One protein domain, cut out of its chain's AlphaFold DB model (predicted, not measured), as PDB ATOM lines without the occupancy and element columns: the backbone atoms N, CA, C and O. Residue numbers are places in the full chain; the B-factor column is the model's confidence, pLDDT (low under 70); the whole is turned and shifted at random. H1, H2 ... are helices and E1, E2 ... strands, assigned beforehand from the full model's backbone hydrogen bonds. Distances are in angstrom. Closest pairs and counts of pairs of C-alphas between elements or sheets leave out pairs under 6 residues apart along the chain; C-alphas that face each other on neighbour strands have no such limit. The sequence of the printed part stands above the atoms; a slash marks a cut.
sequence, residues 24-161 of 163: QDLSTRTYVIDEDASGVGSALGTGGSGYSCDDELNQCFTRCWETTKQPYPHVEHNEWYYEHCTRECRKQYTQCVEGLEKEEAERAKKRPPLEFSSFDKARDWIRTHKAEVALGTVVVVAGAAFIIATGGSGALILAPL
ATOM      1  N   GLN A  24      -8.812   6.683  12.529       56.81
ATOM      2  CA  GLN A  24      -8.546   7.340  13.806       56.81
ATOM      3  C   GLN A  24      -9.571   8.425  14.201       56.81
ATOM      4  O   GLN A  24      -9.788   8.659  15.385       56.81
ATOM      5  N   ASP A  25     -10.228   9.069  13.230       61.75
ATOM      6  CA  ASP A  25     -11.332  10.023  13.466       61.75
ATOM      7  C   ASP A  25     -12.660   9.284  13.724       61.75
ATOM      8  O   ASP A  25     -13.536   9.738  14.457       61.75
ATOM      9  N   LEU A  26     -12.804   8.084  13.155       62.75
ATOM     10  CA  LEU A  26     -13.990   7.247  13.339       62.75
ATOM     11  C   LEU A  26     -14.013   6.569  14.718       62.75
ATOM     12  O   LEU A  26     -15.095   6.406  15.280       62.75
ATOM     13  N   SER A  27     -12.847   6.228  15.274       64.38
ATOM     14  CA  SER A  27     -12.699   5.505  16.545       64.38
ATOM     15  C   SER A  27     -12.866   6.361  17.806       64.38
ATOM     16  O   SER A  27     -12.613   5.871  18.897       64.38
ATOM     17  N   THR A  28     -13.242   7.636  17.706       72.94
ATOM     18  CA  THR A  28     -13.480   8.506  18.881       72.94
ATOM     19  C   THR A  28     -14.939   8.912  19.041       72.94
ATOM     20  O   THR A  28     -15.321   9.470  20.070       72.94
ATOM     21  N   ARG A  29     -15.789   8.614  18.053       83.44
ATOM     22  CA  ARG A  29     -17.188   9.037  18.053       83.44
ATOM     23  C   ARG A  29     -18.117   7.901  18.457       83.44
ATOM     24  O   ARG A  29     -17.974   6.773  18.001       83.44
ATOM     25  N   THR A  30     -19.101   8.230  19.288       87.69
ATOM     26  CA  THR A  30     -20.233   7.343  19.585       87.69
ATOM     27  C   THR A  30     -21.298   7.493  18.500       87.69
ATOM     28  O   THR A  30     -21.623   8.618  18.112       87.69
ATOM     29  N   TYR A  31     -21.856   6.380  18.025       90.44
ATOM     30  CA  TYR A  31     -22.903   6.370  16.998       90.44
ATOM     31  C   TYR A  31     -24.205   5.824  17.572       90.44
ATOM     32  O   TYR A  31     -24.227   4.722  18.109       90.44
ATOM     33  N   VAL A  32     -25.297   6.571  17.442       92.94
ATOM     34  CA  VAL A  32     -26.618   6.110  17.883       92.94
ATOM     35  C   VAL A  32     -27.180   5.138  16.851       92.94
ATOM     36  O   VAL A  32     -27.321   5.477  15.676       92.94
ATOM     37  N   ILE A  33     -27.492   3.924  17.296       93.44
ATOM     38  CA  ILE A  33     -28.187   2.919  16.497       93.44
ATOM     39  C   ILE A  33     -29.685   3.120  16.630       93.44
ATOM     40  O   ILE A  33     -30.373   3.172  15.619       93.44
ATOM     41  N   ASP A  34     -30.193   3.272  17.847       91.81
ATOM     42  CA  ASP A  34     -31.618   3.424  18.124       91.81
ATOM     43  C   ASP A  34     -31.828   4.257  19.390       91.81
ATOM     44  O   ASP A  34     -30.963   4.268  20.259       91.81
ATOM     45  N   GLU A  35     -32.953   4.957  19.499       91.31
ATOM     46  CA  GLU A  35     -33.264   5.752  20.697       91.31
ATOM     47  C   GLU A  35     -33.748   4.872  21.852       91.31
ATOM     48  O   GLU A  35     -33.713   5.298  23.003       91.31
ATOM     49  N   ASP A  36     -34.132   3.628  21.547       89.06
ATOM     50  CA  ASP A  36     -34.599   2.645  22.510       89.06
ATOM     51  C   ASP A  36     -33.823   1.324  22.370       89.06
ATOM     52  O   ASP A  36     -33.848   0.644  21.331       89.06
ATOM     53  N   ALA A  37     -33.115   0.954  23.438       87.38
ATOM     54  CA  ALA A  37     -32.416  -0.320  23.562       87.38
ATOM     55  C   ALA A  37     -33.319  -1.473  24.039       87.38
ATOM     56  O   ALA A  37     -32.834  -2.595  24.205       87.38
ATOM     57  N   SER A  38     -34.618  -1.241  24.252       86.44
ATOM     58  CA  SER A  38     -35.554  -2.305  24.625       86.44
ATOM     59  C   SER A  38     -35.545  -3.440  23.599       86.44
ATOM     60  O   SER A  38     -35.471  -3.232  22.386       86.44
ATOM     61  N   GLY A  39     -35.600  -4.674  24.096       82.94
ATOM     62  CA  GLY A  39     -35.575  -5.871  23.257       82.94
ATOM     63  C   GLY A  39     -34.183  -6.299  22.782       82.94
ATOM     64  O   GLY A  39     -34.066  -7.346  22.149       82.94
ATOM     65  N   VAL A  40     -33.119  -5.539  23.075       86.50
ATOM     66  CA  VAL A  40     -31.747  -5.940  22.730       86.50
ATOM     67  C   VAL A  40     -31.367  -7.210  23.492       86.50
ATOM     68  O   VAL A  40     -31.536  -7.300  24.706       86.50
ATOM     69  N   GLY A  41     -30.892  -8.222  22.766       82.44
ATOM     70  CA  GLY A  41     -30.436  -9.494  23.327       82.44
ATOM     71  C   GLY A  41     -31.537 -10.398  23.887       82.44
ATOM     72  O   GLY A  41     -31.229 -11.434  24.470       82.44
ATOM     73  N   SER A  42     -32.819 -10.062  23.708       82.12
ATOM     74  CA  SER A  42     -33.930 -10.844  24.278       82.12
ATOM     75  C   SER A  42     -34.029 -12.280  23.744       82.12
ATOM     76  O   SER A  42     -34.522 -13.155  24.452       82.12
ATOM     77  N   ALA A  43     -33.530 -12.559  22.535       78.25
ATOM     78  CA  ALA A  43     -33.465 -13.910  21.969       78.25
ATOM     79  C   ALA A  43     -32.227 -14.698  22.432       78.25
ATOM     80  O   ALA A  43     -32.162 -15.909  22.239       78.25
ATOM     81  N   LEU A  44     -31.253 -14.041  23.072       71.06
ATOM     82  CA  LEU A  44     -30.019 -14.682  23.537       71.06
ATOM     83  C   LEU A  44     -30.190 -15.452  24.850       71.06
ATOM     84  O   LEU A  44     -29.218 -16.014  25.355       71.06
ATOM     85  N   GLY A  45     -31.405 -15.488  25.405       53.72
ATOM     86  CA  GLY A  45     -31.705 -16.278  26.594       53.72
ATOM     87  C   GLY A  45     -30.899 -15.848  27.819       53.72
ATOM     88  O   GLY A  45     -30.697 -16.647  28.724       53.72
ATOM     89  N   THR A  46     -30.447 -14.591  27.876       53.84
ATOM     90  CA  THR A  46     -29.738 -14.025  29.036       53.84
ATOM     91  C   THR A  46     -30.684 -13.673  30.189       53.84
ATOM     92  O   THR A  46     -30.307 -12.918  31.080       53.84
ATOM     93  N   GLY A  47     -31.912 -14.208  30.189       46.00
ATOM     94  CA  GLY A  47     -32.789 -14.199  31.355       46.00
ATOM     95  C   GLY A  47     -32.090 -14.956  32.477       46.00
ATOM     96  O   GLY A  47     -31.996 -16.180  32.422       46.00
ATOM     97  N   GLY A  48     -31.520 -14.199  33.417       43.81
ATOM     98  CA  GLY A  48     -30.551 -14.655  34.406       43.81
ATOM     99  C   GLY A  48     -30.941 -15.971  35.065       43.81
ATOM    100  O   GLY A  48     -31.896 -16.052  35.835       43.81
ATOM    101  N   SER A  49     -30.171 -17.015  34.781       42.09
ATOM    102  CA  SER A  49     -30.239 -18.260  35.525       42.09
ATOM    103  C   SER A  49     -29.603 -18.052  36.905       42.09
ATOM    104  O   SER A  49     -28.404 -18.246  37.074       42.09
ATOM    105  N   GLY A  50     -30.413 -17.648  37.885       51.03
ATOM    106  CA  GLY A  50     -30.307 -18.099  39.280       51.03
ATOM    107  C   GLY A  50     -29.203 -17.540  40.185       51.03
ATOM    108  O   GLY A  50     -29.109 -18.009  41.314       51.03
ATOM    109  N   TYR A  51     -28.401 -16.567  39.750       60.12
ATOM    110  CA  TYR A  51     -27.386 -15.928  40.597       60.12
ATOM    111  C   TYR A  51     -27.531 -14.406  40.518       60.12
ATOM    112  O   TYR A  51     -27.161 -13.803  39.512       60.12
ATOM    113  N   SER A  52     -28.123 -13.786  41.542       77.31
ATOM    114  CA  SER A  52     -28.188 -12.327  41.653       77.31
ATOM    115  C   SER A  52     -27.350 -11.879  42.849       77.31
ATOM    116  O   SER A  52     -27.542 -12.342  43.977       77.31
ATOM    117  N   CYS A  53     -26.393 -10.980  42.604       87.19
ATOM    118  CA  CYS A  53     -25.589 -10.396  43.677       87.19
ATOM    119  C   CYS A  53     -26.480  -9.679  44.705       87.19
ATOM    120  O   CYS A  53     -26.127  -9.600  45.879       87.19
ATOM    121  N   ASP A  54     -27.645  -9.182  44.277       87.19
ATOM    122  CA  ASP A  54     -28.641  -8.545  45.134       87.19
ATOM    123  C   ASP A  54     -29.279  -9.527  46.128       87.19
ATOM    124  O   ASP A  54     -29.389  -9.210  47.314       87.19
ATOM    125  N   ASP A  55     -29.640 -10.741  45.697       88.12
ATOM    126  CA  ASP A  55     -30.158 -11.771  46.607       88.12
ATOM    127  C   ASP A  55     -29.092 -12.189  47.625       88.12
ATOM    128  O   ASP A  55     -29.394 -12.346  48.811       88.12
ATOM    129  N   GLU A  56     -27.832 -12.326  47.199       87.88
ATOM    130  CA  GLU A  56     -26.724 -12.636  48.110       87.88
ATOM    131  C   GLU A  56     -26.445 -11.502  49.099       87.88
ATOM    132  O   GLU A  56     -26.214 -11.761  50.283       87.88
ATOM    133  N   LEU A  57     -26.518 -10.247  48.648       91.06
ATOM    134  CA  LEU A  57     -26.391  -9.068  49.501       91.06
ATOM    135  C   LEU A  57     -27.477  -9.059  50.580       91.06
ATOM    136  O   LEU A  57     -27.164  -8.896  51.762       91.06
ATOM    137  N   ASN A  58     -28.731  -9.301  50.194       90.31
ATOM    138  CA  ASN A  58     -29.859  -9.367  51.122       90.31
ATOM    139  C   ASN A  58     -29.702 -10.511  52.132       90.31
ATOM    140  O   ASN A  58     -29.928 -10.323  53.331       90.31
ATOM    141  N   GLN A  59     -29.265 -11.690  51.681       91.06
ATOM    142  CA  GLN A  59     -29.011 -12.834  52.560       91.06
ATOM    143  C   GLN A  59     -27.832 -12.585  53.509       91.06
ATOM    144  O   GLN A  59     -27.905 -12.939  54.688       91.06
ATOM    145  N   CYS A  60     -26.751 -11.968  53.024       92.06
ATOM    146  CA  CYS A  60     -25.615 -11.571  53.848       92.06
ATOM    147  C   CYS A  60     -26.052 -10.584  54.929       92.06
ATOM    148  O   CYS A  60     -25.739 -10.784  56.105       92.06
ATOM    149  N   PHE A  61     -26.810  -9.554  54.542       92.62
ATOM    150  CA  PHE A  61     -27.277  -8.532  55.465       92.62
ATOM    151  C   PHE A  61     -28.197  -9.133  56.528       92.62
ATOM    152  O   PHE A  61     -27.957  -8.926  57.713       92.62
ATOM    153  N   THR A  62     -29.178  -9.942  56.118       91.06
ATOM    154  CA  THR A  62     -30.096 -10.644  57.032       91.06
ATOM    155  C   THR A  62     -29.321 -11.485  58.043       91.06
ATOM    156  O   THR A  62     -29.512 -11.342  59.245       91.06
ATOM    157  N   ARG A  63     -28.359 -12.291  57.575       90.25
ATOM    158  CA  ARG A  63     -27.529 -13.129  58.452       90.25
ATOM    159  C   ARG A  63     -26.673 -12.301  59.407       90.25
ATOM    160  O   ARG A  63     -26.535 -12.672  60.568       90.25
ATOM    161  N   CYS A  64     -26.081 -11.208  58.927       88.88
ATOM    162  CA  CYS A  64     -25.288 -10.309  59.758       88.88
ATOM    163  C   CYS A  64     -26.155  -9.671  60.840       88.88
ATOM    164  O   CYS A  64     -25.801  -9.736  62.008       88.88
ATOM    165  N   TRP A  65     -27.314  -9.141  60.454       86.38
ATOM    166  CA  TRP A  65     -28.247  -8.490  61.358       86.38
ATOM    167  C   TRP A  65     -28.774  -9.456  62.422       86.38
ATOM    168  O   TRP A  65     -28.737  -9.136  63.599       86.38
ATOM    169  N   GLU A  66     -29.196 -10.661  62.040       85.62
ATOM    170  CA  GLU A  66     -29.751 -11.665  62.961       85.62
ATOM    171  C   GLU A  66     -28.695 -12.365  63.837       85.62
ATOM    172  O   GLU A  66     -29.034 -13.157  64.723       85.62
ATOM    173  N   THR A  67     -27.401 -12.101  63.622       80.25
ATOM    174  CA  THR A  67     -26.335 -12.745  64.392       80.25
ATOM    175  C   THR A  67     -26.305 -12.230  65.832       80.25
ATOM    176  O   THR A  67     -25.919 -11.104  66.122       80.25
ATOM    177  N   THR A  68     -26.593 -13.125  66.777       62.84
ATOM    178  CA  THR A  68     -26.565 -12.865  68.230       62.84
ATOM    179  C   THR A  68     -25.164 -12.633  68.812       62.84
ATOM    180  O   THR A  68     -25.032 -12.212  69.960       62.84
ATOM    181  N   LYS A  69     -24.098 -12.884  68.042       63.72
ATOM    182  CA  LYS A  69     -22.710 -12.548  68.399       63.72
ATOM    183  C   LYS A  69     -22.361 -11.146  67.903       63.72
ATOM    184  O   LYS A  69     -21.637 -10.989  66.921       63.72
ATOM    185  N   GLN A  70     -22.871 -10.130  68.586       61.38
ATOM    186  CA  GLN A  70     -22.470  -8.754  68.314       61.38
ATOM    187  C   GLN A  70     -21.056  -8.485  68.868       61.38
ATOM    188  O   GLN A  70     -20.730  -8.948  69.968       61.38
ATOM    189  N   PRO A  71     -20.185  -7.764  68.138       61.75
ATOM    190  CA  PRO A  71     -18.902  -7.326  68.674       61.75
ATOM    191  C   PRO A  71     -19.116  -6.371  69.860       61.75
ATOM    192  O   PRO A  71     -19.694  -5.295  69.711       61.75
ATOM    193  N   TYR A  72     -18.625  -6.748  71.042       52.59
ATOM    194  CA  TYR A  72     -18.547  -5.853  72.202       52.59
ATOM    195  C   TYR A  72     -17.824  -4.546  71.810       52.59
ATOM    196  O   TYR A  72     -16.801  -4.633  71.125       52.59
ATOM    197  N   PRO A  73     -18.272  -3.345  72.229       60.31
ATOM    198  CA  PRO A  73     -19.277  -3.039  73.257       60.31
ATOM    199  C   PRO A  73     -20.699  -2.778  72.723       60.31
ATOM    200  O   PRO A  73     -21.545  -2.278  73.463       60.31
ATOM    201  N   HIS A  74     -20.981  -3.066  71.451       60.84
ATOM    202  CA  HIS A  74     -22.251  -2.712  70.818       60.84
ATOM    203  C   HIS A  74     -23.254  -3.859  70.991       60.84
ATOM    204  O   HIS A  74     -23.163  -4.874  70.314       60.84
ATOM    205  N   VAL A  75     -24.166  -3.701  71.952       59.03
ATOM    206  CA  VAL A  75     -25.177  -4.700  72.361       59.03
ATOM    207  C   VAL A  75     -26.577  -4.423  71.796       59.03
ATOM    208  O   VAL A  75     -27.534  -5.118  72.127       59.03
ATOM    209  N   GLU A  76     -26.709  -3.394  70.956       66.00
ATOM    210  CA  GLU A  76     -27.966  -3.023  70.311       66.00
ATOM    211  C   GLU A  76     -27.794  -2.891  68.803       66.00
ATOM    212  O   GLU A  76     -26.748  -2.482  68.295       66.00
ATOM    213  N   HIS A  77     -28.880  -3.201  68.100       70.56
ATOM    214  CA  HIS A  77     -29.068  -2.924  66.684       70.56
ATOM    215  C   HIS A  77     -29.158  -1.413  66.453       70.56
ATOM    216  O   HIS A  77     -30.238  -0.840  66.333       70.56
ATOM    217  N   ASN A  78     -28.001  -0.762  66.450       79.06
ATOM    218  CA  ASN A  78     -27.858   0.674  66.269       79.06
ATOM    219  C   ASN A  78     -27.308   1.008  64.874       79.06
ATOM    220  O   ASN A  78     -26.988   0.129  64.069       79.06
ATOM    221  N   GLU A  79     -27.185   2.303  64.599       83.88
ATOM    222  CA  GLU A  79     -26.651   2.827  63.340       83.88
ATOM    223  C   GLU A  79     -25.255   2.269  63.016       83.88
ATOM    224  O   GLU A  79     -24.996   1.845  61.893       83.88
ATOM    225  N   TRP A  80     -24.384   2.147  64.022       84.38
ATOM    226  CA  TRP A  80     -23.051   1.570  63.840       84.38
ATOM    227  C   TRP A  80     -23.099   0.099  63.394       84.38
ATOM    228  O   TRP A  80     -22.330  -0.315  62.523       84.38
ATOM    229  N   TYR A  81     -24.008  -0.703  63.957       82.50
ATOM    230  CA  TYR A  81     -24.174  -2.107  63.578       82.50
ATOM    231  C   TYR A  81     -24.736  -2.249  62.156       82.50
ATOM    232  O   TYR A  81     -24.274  -3.093  61.384       82.50
ATOM    233  N   TYR A  82     -25.664  -1.366  61.773       86.31
ATOM    234  CA  TYR A  82     -26.163  -1.270  60.400       86.31
ATOM    235  C   TYR A  82     -25.033  -0.956  59.409       86.31
ATOM    236  O   TYR A  82     -24.883  -1.646  58.395       86.31
ATOM    237  N   GLU A  83     -24.194   0.039  59.710       89.44
ATOM    238  CA  GLU A  83     -23.029   0.382  58.888       89.44
ATOM    239  C   GLU A  83     -22.023  -0.768  58.804       89.44
ATOM    240  O   GLU A  83     -21.463  -1.022  57.735       89.44
ATOM    241  N   HIS A  84     -21.800  -1.487  59.907       88.12
ATOM    242  CA  HIS A  84     -20.925  -2.655  59.934       88.12
ATOM    243  C   HIS A  84     -21.414  -3.739  58.966       88.12
ATOM    244  O   HIS A  84     -20.660  -4.139  58.075       88.12
ATOM    245  N   CYS A  85     -22.672  -4.169  59.099       89.31
ATOM    246  CA  CYS A  85     -23.253  -5.188  58.226       89.31
ATOM    247  C   CYS A  85     -23.277  -4.736  56.764       89.31
ATOM    248  O   CYS A  85     -22.882  -5.492  55.875       89.31
ATOM    249  N   THR A  86     -23.649  -3.480  56.516       90.81
ATOM    250  CA  THR A  86     -23.639  -2.897  55.170       90.81
ATOM    251  C   THR A  86     -22.238  -2.931  54.569       90.81
ATOM    252  O   THR A  86     -22.066  -3.377  53.439       90.81
ATOM    253  N   ARG A  87     -21.213  -2.499  55.310       91.25
ATOM    254  CA  ARG A  87     -19.831  -2.455  54.817       91.25
ATOM    255  C   ARG A  87     -19.297  -3.844  54.490       91.25
ATOM    256  O   ARG A  87     -18.678  -4.010  53.442       91.25
ATOM    257  N   GLU A  88     -19.499  -4.821  55.369       88.75
ATOM    258  CA  GLU A  88     -18.982  -6.174  55.143       88.75
ATOM    259  C   GLU A  88     -19.705  -6.877  53.992       88.75
ATOM    260  O   GLU A  88     -19.048  -7.440  53.115       88.75
ATOM    261  N   CYS A  89     -21.033  -6.774  53.918       92.81
ATOM    262  CA  CYS A  89     -21.790  -7.382  52.827       92.81
ATOM    263  C   CYS A  89     -21.568  -6.669  51.488       92.81
ATOM    264  O   CYS A  89     -21.481  -7.323  50.449       92.81
ATOM    265  N   ARG A  90     -21.369  -5.345  51.491       91.44
ATOM    266  CA  ARG A  90     -21.066  -4.591  50.267       91.44
ATOM    267  C   ARG A  90     -19.738  -5.007  49.634       91.44
ATOM    268  O   ARG A  90     -19.647  -5.010  48.413       91.44
ATOM    269  N   LYS A  91     -18.728  -5.403  50.421       91.19
ATOM    270  CA  LYS A  91     -17.475  -5.951  49.860       91.19
ATOM    271  C   LYS A  91     -17.739  -7.202  49.021       91.19
ATOM    272  O   LYS A  91     -17.201  -7.313  47.925       91.19
ATOM    273  N   GLN A  92     -18.570  -8.115  49.529       87.50
ATOM    274  CA  GLN A  92     -18.928  -9.349  48.823       87.50
ATOM    275  C   GLN A  92     -19.751  -9.042  47.571       87.50
ATOM    276  O   GLN A  92     -19.455  -9.568  46.505       87.50
ATOM    277  N   TYR A  93     -20.706  -8.115  47.674       89.19
ATOM    278  CA  TYR A  93     -21.478  -7.645  46.525       89.19
ATOM    279  C   TYR A  93     -20.583  -7.079  45.416       89.19
ATOM    280  O   TYR A  93     -20.715  -7.472  44.264       89.19
ATOM    281  N   THR A  94     -19.631  -6.203  45.753       89.19
ATOM    282  CA  THR A  94     -18.699  -5.647  44.763       89.19
ATOM    283  C   THR A  94     -17.875  -6.744  44.092       89.19
ATOM    284  O   THR A  94     -17.750  -6.741  42.875       89.19
ATOM    285  N   GLN A  95     -17.372  -7.719  44.853       89.12
ATOM    286  CA  GLN A  95     -16.638  -8.854  44.282       89.12
ATOM    287  C   GLN A  95     -17.511  -9.715  43.358       89.12
ATOM    288  O   GLN A  95     -17.037 -10.148  42.310       89.12
ATOM    289  N   CYS A  96     -18.772  -9.938  43.733       89.00
ATOM    290  CA  CYS A  96     -19.758 -10.648  42.922       89.00
ATOM    291  C   CYS A  96     -19.996  -9.930  41.585       89.00
ATOM    292  O   CYS A  96     -19.819 -10.532  40.527       89.00
ATOM    293  N   VAL A  97     -20.300  -8.627  41.627       86.75
ATOM    294  CA  VAL A  97     -20.538  -7.809  40.428       86.75
ATOM    295  C   VAL A  97     -19.303  -7.778  39.532       86.75
ATOM    296  O   VAL A  97     -19.404  -8.080  38.348       86.75
ATOM    297  N   GLU A  98     -18.120  -7.506  40.089       86.19
ATOM    298  CA  GLU A  98     -16.872  -7.500  39.316       86.19
ATOM    299  C   GLU A  98     -16.564  -8.864  38.676       86.19
ATOM    300  O   GLU A  98     -15.960  -8.927  37.604       86.19
ATOM    301  N   GLY A  99     -16.919  -9.964  39.346       83.94
ATOM    302  CA  GLY A  99     -16.785 -11.316  38.810       83.94
ATOM    303  C   GLY A  99     -17.672 -11.517  37.585       83.94
ATOM    304  O   GLY A  99     -17.170 -11.905  36.529       83.94
ATOM    305  N   LEU A 100     -18.956 -11.171  37.704       83.44
ATOM    306  CA  LEU A 100     -19.916 -11.247  36.603       83.44
ATOM    307  C   LEU A 100     -19.494 -10.368  35.421       83.44
ATOM    308  O   LEU A 100     -19.451 -10.846  34.291       83.44
ATOM    309  N   GLU A 101     -19.089  -9.122  35.671       81.50
ATOM    310  CA  GLU A 101     -18.606  -8.212  34.625       81.50
ATOM    311  C   GLU A 101     -17.395  -8.787  33.873       81.50
ATOM    312  O   GLU A 101     -17.317  -8.707  32.644       81.50
ATOM    313  N   LYS A 102     -16.449  -9.414  34.588       81.69
ATOM    314  CA  LYS A 102     -15.287 -10.073  33.969       81.69
ATOM    315  C   LYS A 102     -15.702 -11.276  33.128       81.69
ATOM    316  O   LYS A 102     -15.202 -11.436  32.016       81.69
ATOM    317  N   GLU A 103     -16.598 -12.117  33.632       82.25
ATOM    318  CA  GLU A 103     -17.100 -13.282  32.901       82.25
ATOM    319  C   GLU A 103     -17.859 -12.879  31.633       82.25
ATOM    320  O   GLU A 103     -17.656 -13.474  30.568       82.25
ATOM    321  N   GLU A 104     -18.686 -11.839  31.716       78.00
ATOM    322  CA  GLU A 104     -19.396 -11.268  30.574       78.00
ATOM    323  C   GLU A 104     -18.435 -10.658  29.555       78.00
ATOM    324  O   GLU A 104     -18.571 -10.930  28.359       78.00
ATOM    325  N   ALA A 105     -17.422  -9.912  30.003       74.75
ATOM    326  CA  ALA A 105     -16.389  -9.360  29.133       74.75
ATOM    327  C   ALA A 105     -15.590 -10.466  28.419       74.75
ATOM    328  O   ALA A 105     -15.359 -10.392  27.212       74.75
ATOM    329  N   GLU A 106     -15.205 -11.532  29.125       79.75
ATOM    330  CA  GLU A 106     -14.521 -12.685  28.528       79.75
ATOM    331  C   GLU A 106     -15.424 -13.459  27.559       79.75
ATOM    332  O   GLU A 106     -14.980 -13.893  26.491       79.75
ATOM    333  N   ARG A 107     -16.713 -13.609  27.881       76.75
ATOM    334  CA  ARG A 107     -17.697 -14.190  26.961       76.75
ATOM    335  C   ARG A 107     -17.864 -13.317  25.717       76.75
ATOM    336  O   ARG A 107     -17.951 -13.863  24.619       76.75
ATOM    337  N   ALA A 108     -17.880 -11.995  25.867       73.75
ATOM    338  CA  ALA A 108     -17.965 -11.055  24.758       73.75
ATOM    339  C   ALA A 108     -16.735 -11.139  23.842       73.75
ATOM    340  O   ALA A 108     -16.904 -11.207  22.628       73.75
ATOM    341  N   LYS A 109     -15.517 -11.263  24.393       72.69
ATOM    342  CA  LYS A 109     -14.280 -11.472  23.608       72.69
ATOM    343  C   LYS A 109     -14.296 -12.749  22.765       72.69
ATOM    344  O   LYS A 109     -13.661 -12.800  21.717       72.69
ATOM    345  N   LYS A 110     -14.993 -13.793  23.224       77.38
ATOM    346  CA  LYS A 110     -15.125 -15.069  22.500       77.38
ATOM    347  C   LYS A 110     -16.176 -15.025  21.390       77.38
ATOM    348  O   LYS A 110     -16.227 -15.953  20.583       77.38
ATOM    349  N   ARG A 111     -17.030 -13.998  21.347       81.00
ATOM    350  CA  ARG A 111     -18.006 -13.839  20.264       81.00
ATOM    351  C   ARG A 111     -17.298 -13.293  19.022       81.00
ATOM    352  O   ARG A 111     -16.525 -12.343  19.146       81.00
ATOM    353  N   PRO A 112     -17.552 -13.862  17.833       85.31
ATOM    354  CA  PRO A 112     -17.018 -13.300  16.604       85.31
ATOM    355  C   PRO A 112     -17.546 -11.866  16.417       85.31
ATOM    356  O   PRO A 112     -18.731 -11.624  16.675       85.31
ATOM    357  N   PRO A 113     -16.693 -10.915  15.997       89.56
ATOM    358  CA  PRO A 113     -17.126  -9.551  15.745       89.56
ATOM    359  C   PRO A 113     -18.099  -9.498  14.563       89.56
ATOM    360  O   PRO A 113     -17.986 -10.269  13.609       89.56
ATOM    361  N   LEU A 114     -19.042  -8.559  14.610       93.12
ATOM    362  CA  LEU A 114     -19.924  -8.263  13.484       93.12
ATOM    363  C   LEU A 114     -19.235  -7.267  12.551       93.12
ATOM    364  O   LEU A 114     -18.958  -6.139  12.955       93.12
ATOM    365  N   GLU A 115     -18.970  -7.660  11.309       94.94
ATOM    366  CA  GLU A 115     -18.254  -6.813  10.352       94.94
ATOM    367  C   GLU A 115     -19.194  -6.163   9.334       94.94
ATOM    368  O   GLU A 115     -20.002  -6.823   8.679       94.94
ATOM    369  N   PHE A 116     -19.047  -4.850   9.151       94.81
ATOM    370  CA  PHE A 116     -19.830  -4.070   8.202       94.81
ATOM    371  C   PHE A 116     -18.954  -3.109   7.401       94.81
ATOM    372  O   PHE A 116     -18.008  -2.497   7.898       94.81
ATOM    373  N   SER A 117     -19.328  -2.893   6.138       92.06
ATOM    374  CA  SER A 117     -18.625  -1.944   5.270       92.06
ATOM    375  C   SER A 117     -18.958  -0.474   5.570       92.06
ATOM    376  O   SER A 117     -18.246   0.408   5.107       92.06
ATOM    377  N   SER A 118     -20.064  -0.185   6.266       91.44
ATOM    378  CA  SER A 118     -20.500   1.180   6.605       91.44
ATOM    379  C   SER A 118     -21.430   1.205   7.821       91.44
ATOM    380  O   SER A 118     -22.068   0.200   8.143       91.44
ATOM    381  N   PHE A 119     -21.542   2.370   8.473       90.69
ATOM    382  CA  PHE A 119     -22.419   2.553   9.636       90.69
ATOM    383  C   PHE A 119     -23.894   2.381   9.306       90.69
ATOM    384  O   PHE A 119     -24.619   1.840  10.131       90.69
ATOM    385  N   ASP A 120     -24.340   2.793   8.117       93.06
ATOM    386  CA  ASP A 120     -25.737   2.605   7.719       93.06
ATOM    387  C   ASP A 120     -26.096   1.118   7.665       93.06
ATOM    388  O   ASP A 120     -27.094   0.710   8.246       93.06
ATOM    389  N   LYS A 121     -25.223   0.282   7.083       94.44
ATOM    390  CA  LYS A 121     -25.436  -1.172   7.059       94.44
ATOM    391  C   LYS A 121     -25.422  -1.781   8.458       94.44
ATOM    392  O   LYS A 121     -26.263  -2.625   8.749       94.44
ATOM    393  N   ALA A 122     -24.489  -1.350   9.310       94.25
ATOM    394  CA  ALA A 122     -24.428  -1.805  10.695       94.25
ATOM    395  C   ALA A 122     -25.714  -1.439  11.450       94.25
ATOM    396  O   ALA A 122     -26.340  -2.299  12.063       94.25
ATOM    397  N   ARG A 123     -26.149  -0.178  11.354       94.38
ATOM    398  CA  ARG A 123     -27.371   0.320  11.987       94.38
ATOM    399  C   ARG A 123     -28.593  -0.455  11.526       94.38
ATOM    400  O   ARG A 123     -29.350  -0.931  12.367       94.38
ATOM    401  N   ASP A 124     -28.787  -0.578  10.219       95.25
ATOM    402  CA  ASP A 124     -29.987  -1.193   9.661       95.25
ATOM    403  C   ASP A 124     -30.048  -2.687  10.026       95.25
ATOM    404  O   ASP A 124     -31.104  -3.196  10.416       95.25
ATOM    405  N   TRP A 125     -28.901  -3.378  10.010       95.12
ATOM    406  CA  TRP A 125     -28.818  -4.772  10.437       95.12
ATOM    407  C   TRP A 125     -29.092  -4.940  11.938       95.12
ATOM    408  O   TRP A 125     -29.948  -5.749  12.297       95.12
ATOM    409  N   ILE A 126     -28.438  -4.154  12.808       94.00
ATOM    410  CA  ILE A 126     -28.604  -4.237  14.273       94.00
ATOM    411  C   ILE A 126     -30.038  -3.884  14.678       94.00
ATOM    412  O   ILE A 126     -30.600  -4.546  15.544       94.00
ATOM    413  N   ARG A 127     -30.667  -2.889  14.040       93.00
ATOM    414  CA  ARG A 127     -32.083  -2.558  14.278       93.00
ATOM    415  C   ARG A 127     -33.013  -3.720  13.949       93.00
ATOM    416  O   ARG A 127     -33.971  -3.955  14.676       93.00
ATOM    417  N   THR A 128     -32.722  -4.437  12.867       93.94
ATOM    418  CA  THR A 128     -33.527  -5.584  12.425       93.94
ATOM    419  C   THR A 128     -33.317  -6.800  13.332       93.94
ATOM    420  O   THR A 128     -34.268  -7.523  13.607       93.94
ATOM    421  N   HIS A 129     -32.101  -6.989  13.852       92.69
ATOM    422  CA  HIS A 129     -31.711  -8.155  14.657       92.69
ATOM    423  C   HIS A 129     -31.502  -7.817  16.139       92.69
ATOM    424  O   HIS A 129     -30.744  -8.502  16.821       92.69
ATOM    425  N   LYS A 130     -32.159  -6.773  16.677       89.81
ATOM    426  CA  LYS A 130     -31.941  -6.310  18.065       89.81
ATOM    427  C   LYS A 130     -31.985  -7.456  19.077       89.81
ATOM    428  O   LYS A 130     -31.103  -7.558  19.925       89.81
ATOM    429  N   ALA A 131     -32.967  -8.345  18.955       88.38
ATOM    430  CA  ALA A 131     -33.151  -9.467  19.872       88.38
ATOM    431  C   ALA A 131     -31.985 -10.468  19.869       88.38
ATOM    432  O   ALA A 131     -31.739 -11.117  20.882       88.38
ATOM    433  N   GLU A 132     -31.249 -10.575  18.768       87.38
ATOM    434  CA  GLU A 132     -30.162 -11.542  18.570       87.38
ATOM    435  C   GLU A 132     -28.788 -10.971  18.942       87.38
ATOM    436  O   GLU A 132     -27.781 -11.678  18.918       87.38
ATOM    437  N   VAL A 133     -28.726  -9.688  19.293       88.31
ATOM    438  CA  VAL A 133     -27.480  -8.971  19.530       88.31
ATOM    439  C   VAL A 133     -27.362  -8.620  21.004       88.31
ATOM    440  O   VAL A 133     -28.252  -8.005  21.576       88.31
ATOM    441  N   ALA A 134     -26.249  -8.991  21.634       87.81
ATOM    442  CA  ALA A 134     -26.012  -8.687  23.041       87.81
ATOM    443  C   ALA A 134     -25.213  -7.397  23.211       87.81
ATOM    444  O   ALA A 134     -24.344  -7.071  22.395       87.81
ATOM    445  N   LEU A 135     -25.435  -6.726  24.340       87.50
ATOM    446  CA  LEU A 135     -24.514  -5.709  24.838       87.50
ATOM    447  C   LEU A 135     -23.098  -6.296  24.984       87.50
ATOM    448  O   LEU A 135     -22.919  -7.496  25.215       87.50
ATOM    449  N   GLY A 136     -22.090  -5.455  24.762       86.31
ATOM    450  CA  GLY A 136     -20.680  -5.844  24.724       86.31
ATOM    451  C   GLY A 136     -20.235  -6.527  23.423       86.31
ATOM    452  O   GLY A 136     -19.049  -6.802  23.267       86.31
ATOM    453  N   THR A 137     -21.138  -6.790  22.468       89.81
ATOM    454  CA  THR A 137     -20.759  -7.362  21.163       89.81
ATOM    455  C   THR A 137     -19.871  -6.386  20.398       89.81
ATOM    456  O   THR A 137     -20.214  -5.209  20.262       89.81
ATOM    457  N   VAL A 138     -18.747  -6.886  19.879       91.94
ATOM    458  CA  VAL A 138     -17.819  -6.104  19.060       91.94
ATOM    459  C   VAL A 138     -18.375  -5.962  17.646       91.94
ATOM    460  O   VAL A 138     -18.746  -6.947  17.009       91.94
ATOM    461  N   VAL A 139     -18.409  -4.731  17.146       93.19
ATOM    462  CA  VAL A 139     -18.840  -4.384  15.792       93.19
ATOM    463  C   VAL A 139     -17.698  -3.662  15.098       93.19
ATOM    464  O   VAL A 139     -17.226  -2.635  15.576       93.19
ATOM    465  N   VAL A 140     -17.256  -4.184  13.961       93.25
ATOM    466  CA  VAL A 140     -16.213  -3.577  13.138       93.25
ATOM    467  C   VAL A 140     -16.873  -2.892  11.952       93.25
ATOM    468  O   VAL A 140     -17.521  -3.537  11.131       93.25
ATOM    469  N   VAL A 141     -16.704  -1.577  11.841       92.19
ATOM    470  CA  VAL A 141     -17.246  -0.776  10.741       92.19
ATOM    471  C   VAL A 141     -16.104  -0.123   9.986       92.19
ATOM    472  O   VAL A 141     -15.371   0.687  10.551       92.19
ATOM    473  N   ALA A 142     -15.952  -0.467   8.704       88.81
ATOM    474  CA  ALA A 142     -14.898   0.078   7.840       88.81
ATOM    475  C   ALA A 142     -13.482   0.007   8.466       88.81
ATOM    476  O   ALA A 142     -12.664   0.905   8.282       88.81
ATOM    477  N   GLY A 143     -13.201  -1.060   9.227       85.50
ATOM    478  CA  GLY A 143     -11.914  -1.288   9.894       85.50
ATOM    479  C   GLY A 143     -11.754  -0.642  11.277       85.50
ATOM    480  O   GLY A 143     -10.714  -0.837  11.898       85.50
ATOM    481  N   ALA A 144     -12.754   0.085  11.787       88.44
ATOM    482  CA  ALA A 144     -12.769   0.609  13.155       88.44
ATOM    483  C   ALA A 144     -13.657  -0.255  14.066       88.44
ATOM    484  O   ALA A 144     -14.741  -0.668  13.654       88.44
ATOM    485  N   ALA A 145     -13.206  -0.527  15.293       90.62
ATOM    486  CA  ALA A 145     -13.899  -1.393  16.245       90.62
ATOM    487  C   ALA A 145     -14.743  -0.597  17.256       90.62
ATOM    488  O   ALA A 145     -14.315   0.417  17.809       90.62
ATOM    489  N   PHE A 146     -15.938  -1.109  17.525       91.94
ATOM    490  CA  PHE A 146     -16.921  -0.550  18.444       91.94
ATOM    491  C   PHE A 146     -17.502  -1.655  19.320       91.94
ATOM    492  O   PHE A 146     -17.452  -2.828  18.957       91.94
ATOM    493  N   ILE A 147     -18.099  -1.281  20.444       91.31
ATOM    494  CA  ILE A 147     -18.948  -2.155  21.257       91.31
ATOM    495  C   ILE A 147     -20.385  -1.662  21.236       91.31
ATOM    496  O   ILE A 147     -20.650  -0.459  21.264       91.31
ATOM    497  N   ILE A 148     -21.316  -2.609  21.229       91.62
ATOM    498  CA  ILE A 148     -22.730  -2.316  21.447       91.62
ATOM    499  C   ILE A 148     -22.945  -2.035  22.928       91.62
ATOM    500  O   ILE A 148     -22.662  -2.879  23.776       91.62
ATOM    501  N   ALA A 149     -23.455  -0.848  23.228       90.94
ATOM    502  CA  ALA A 149     -23.707  -0.381  24.582       90.94
ATOM    503  C   ALA A 149     -25.017   0.409  24.647       90.94
ATOM    504  O   ALA A 149     -25.628   0.724  23.621       90.94
ATOM    505  N   THR A 150     -25.439   0.746  25.860       90.06
ATOM    506  CA  THR A 150     -26.543   1.674  26.102       90.06
ATOM    507  C   THR A 150     -25.994   3.051  26.468       90.06
ATOM    508  O   THR A 150     -25.053   3.186  27.250       90.06
ATOM    509  N   GLY A 151     -26.552   4.098  25.864       86.06
ATOM    510  CA  GLY A 151     -26.301   5.478  26.262       86.06
ATOM    511  C   GLY A 151     -27.090   5.839  27.522       86.06
ATOM    512  O   GLY A 151     -28.069   5.178  27.862       86.06
ATOM    513  N   GLY A 152     -26.718   6.938  28.186       81.00
ATOM    514  CA  GLY A 152     -27.376   7.390  29.423       81.00
ATOM    515  C   GLY A 152     -28.875   7.708  29.294       81.00
ATOM    516  O   GLY A 152     -29.560   7.796  30.305       81.00
ATOM    517  N   SER A 153     -29.397   7.855  28.072       85.00
ATOM    518  CA  SER A 153     -30.828   8.027  27.782       85.00
ATOM    519  C   SER A 153     -31.594   6.714  27.565       85.00
ATOM    520  O   SER A 153     -32.790   6.764  27.303       85.00
ATOM    521  N   GLY A 154     -30.929   5.554  27.616       86.75
ATOM    522  CA  GLY A 154     -31.504   4.265  27.206       86.75
ATOM    523  C   GLY A 154     -31.384   3.971  25.704       86.75
ATOM    524  O   GLY A 154     -31.849   2.929  25.246       86.75
ATOM    525  N   ALA A 155     -30.723   4.848  24.943       92.25
ATOM    526  CA  ALA A 155     -30.458   4.650  23.521       92.25
ATOM    527  C   ALA A 155     -29.468   3.503  23.274       92.25
ATOM    528  O   ALA A 155     -28.496   3.340  24.011       92.25
ATOM    529  N   LEU A 156     -29.664   2.750  22.194       93.00
ATOM    530  CA  LEU A 156     -28.696   1.771  21.710       93.00
ATOM    531  C   LEU A 156     -27.605   2.486  20.913       93.00
ATOM    532  O   LEU A 156     -27.898   3.180  19.937       93.00
ATOM    533  N   ILE A 157     -26.344   2.294  21.295       94.25
ATOM    534  CA  ILE A 157     -25.199   2.986  20.698       94.25
ATOM    535  C   ILE A 157     -24.076   2.018  20.308       94.25
ATOM    536  O   ILE A 157     -23.931   0.936  20.872       94.25
ATOM    537  N   LEU A 158     -23.245   2.453  19.363       93.19
ATOM    538  CA  LEU A 158     -21.895   1.948  19.146       93.19
ATOM    539  C   LEU A 158     -20.920   2.894  19.835       93.19
ATOM    540  O   LEU A 158     -20.705   4.017  19.366       93.19
ATOM    541  N   ALA A 159     -20.348   2.444  20.946       91.94
ATOM    542  CA  ALA A 159     -19.282   3.156  21.628       91.94
ATOM    543  C   ALA A 159     -17.924   2.706  21.064       91.94
ATOM    544  O   ALA A 159     -17.734   1.513  20.811       91.94
ATOM    545  N   PRO A 160     -16.982   3.629  20.829       89.75
ATOM    546  CA  PRO A 160     -15.668   3.266  20.322       89.75
ATOM    547  C   PRO A 160     -14.906   2.392  21.320       89.75
ATOM    548  O   PRO A 160     -14.832   2.712  22.508       89.75
ATOM    549  N   LEU A 161     -14.296   1.314  20.824       82.06
ATOM    550  CA  LEU A 161     -13.284   0.579  21.577       82.06
ATOM    551  C   LEU A 161     -11.983   1.376  21.496       82.06
ATOM    552  O   LEU A 161     -11.280   1.325  20.489       82.06
TER     553      LEU A 161
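What this domain is: This is residues 24 to 161 of the 163 residues of an uncharacterized protein of Archangium violaceum Cb vi76 (UniProt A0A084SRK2). A curled sheet of five strands wraps round the helix H3 to make a small head, and a long helical hairpin, H1 and H2, runs away from it and makes most of the length. The printed part has 138 residues, with five named strands and three named helices in the order E1 H1 H2 E2 H3 E3 E4 E5. The sheet is mixed, in the order E1 E5 E4 E3 E2, and the class is mixed, helices and strands. The whole is only just loose, close to extended, with a radius of gyration of the C-alphas of 21.2 A, and is a rod of 68 by 31 by 27 A.

How they stand to each other: In the strongly twisted sheet, edge strand E1, residues 31 to 34, is antiparallel to E5, residues 156 to 160, with N 33 and O 156 2.8 A apart, within hydrogen-bond range. E3, residues 138 to 141, E4, residues 144 to 150, and E5 form a meander, each strand the antiparallel neighbour of the one before; N 139 and O 146 are 2.8 A apart, N 149 and O 157 3.0 A. Edge strand E2, residues 114 to 116, is parallel to E3, with N 116 and O 140 2.8 A apart. H3, residues 119 to 128, is on the sheet, making two layers; the closest C-alphas of H3 and E1, Arg 123 and Ile 33, are 5.3 A apart. E2, H3 and E3 form a strand-helix-strand unit, parallel strands joined through a helix, with a right-handed crossover. H1, residues 53 to 66, and H2, residues 79 to 109, touch as a hairpin, opposite ways at a shallow tilt of 21 degrees, closest at the C-alphas of Cys 53 and Tyr 93, 5.7 A. H2 is not on the sheet and is apart from H3. Each O i to N i+4 pair is within hydrogen-bond range in H1 and H3, and 26 of 27 are in H2.

Where its parts are: E1 begins at C-alpha 31, (-22.903, 6.370, 16.998), and E5 ends at C-alpha 160, (-15.668, 3.266, 20.322). H2 is 44.0 A long, H1 19.8 A and E4 18.9 A.

The domain as a whole: The C-alphas farthest apart, of Pro 73 and Ser 117, are 68.0 A apart. The printed part has no cut; the links E1 to H1 and H1 to H2 are long. Confidence is under 70 at residues 24 to 27, 45 to 51 and 68 to 76.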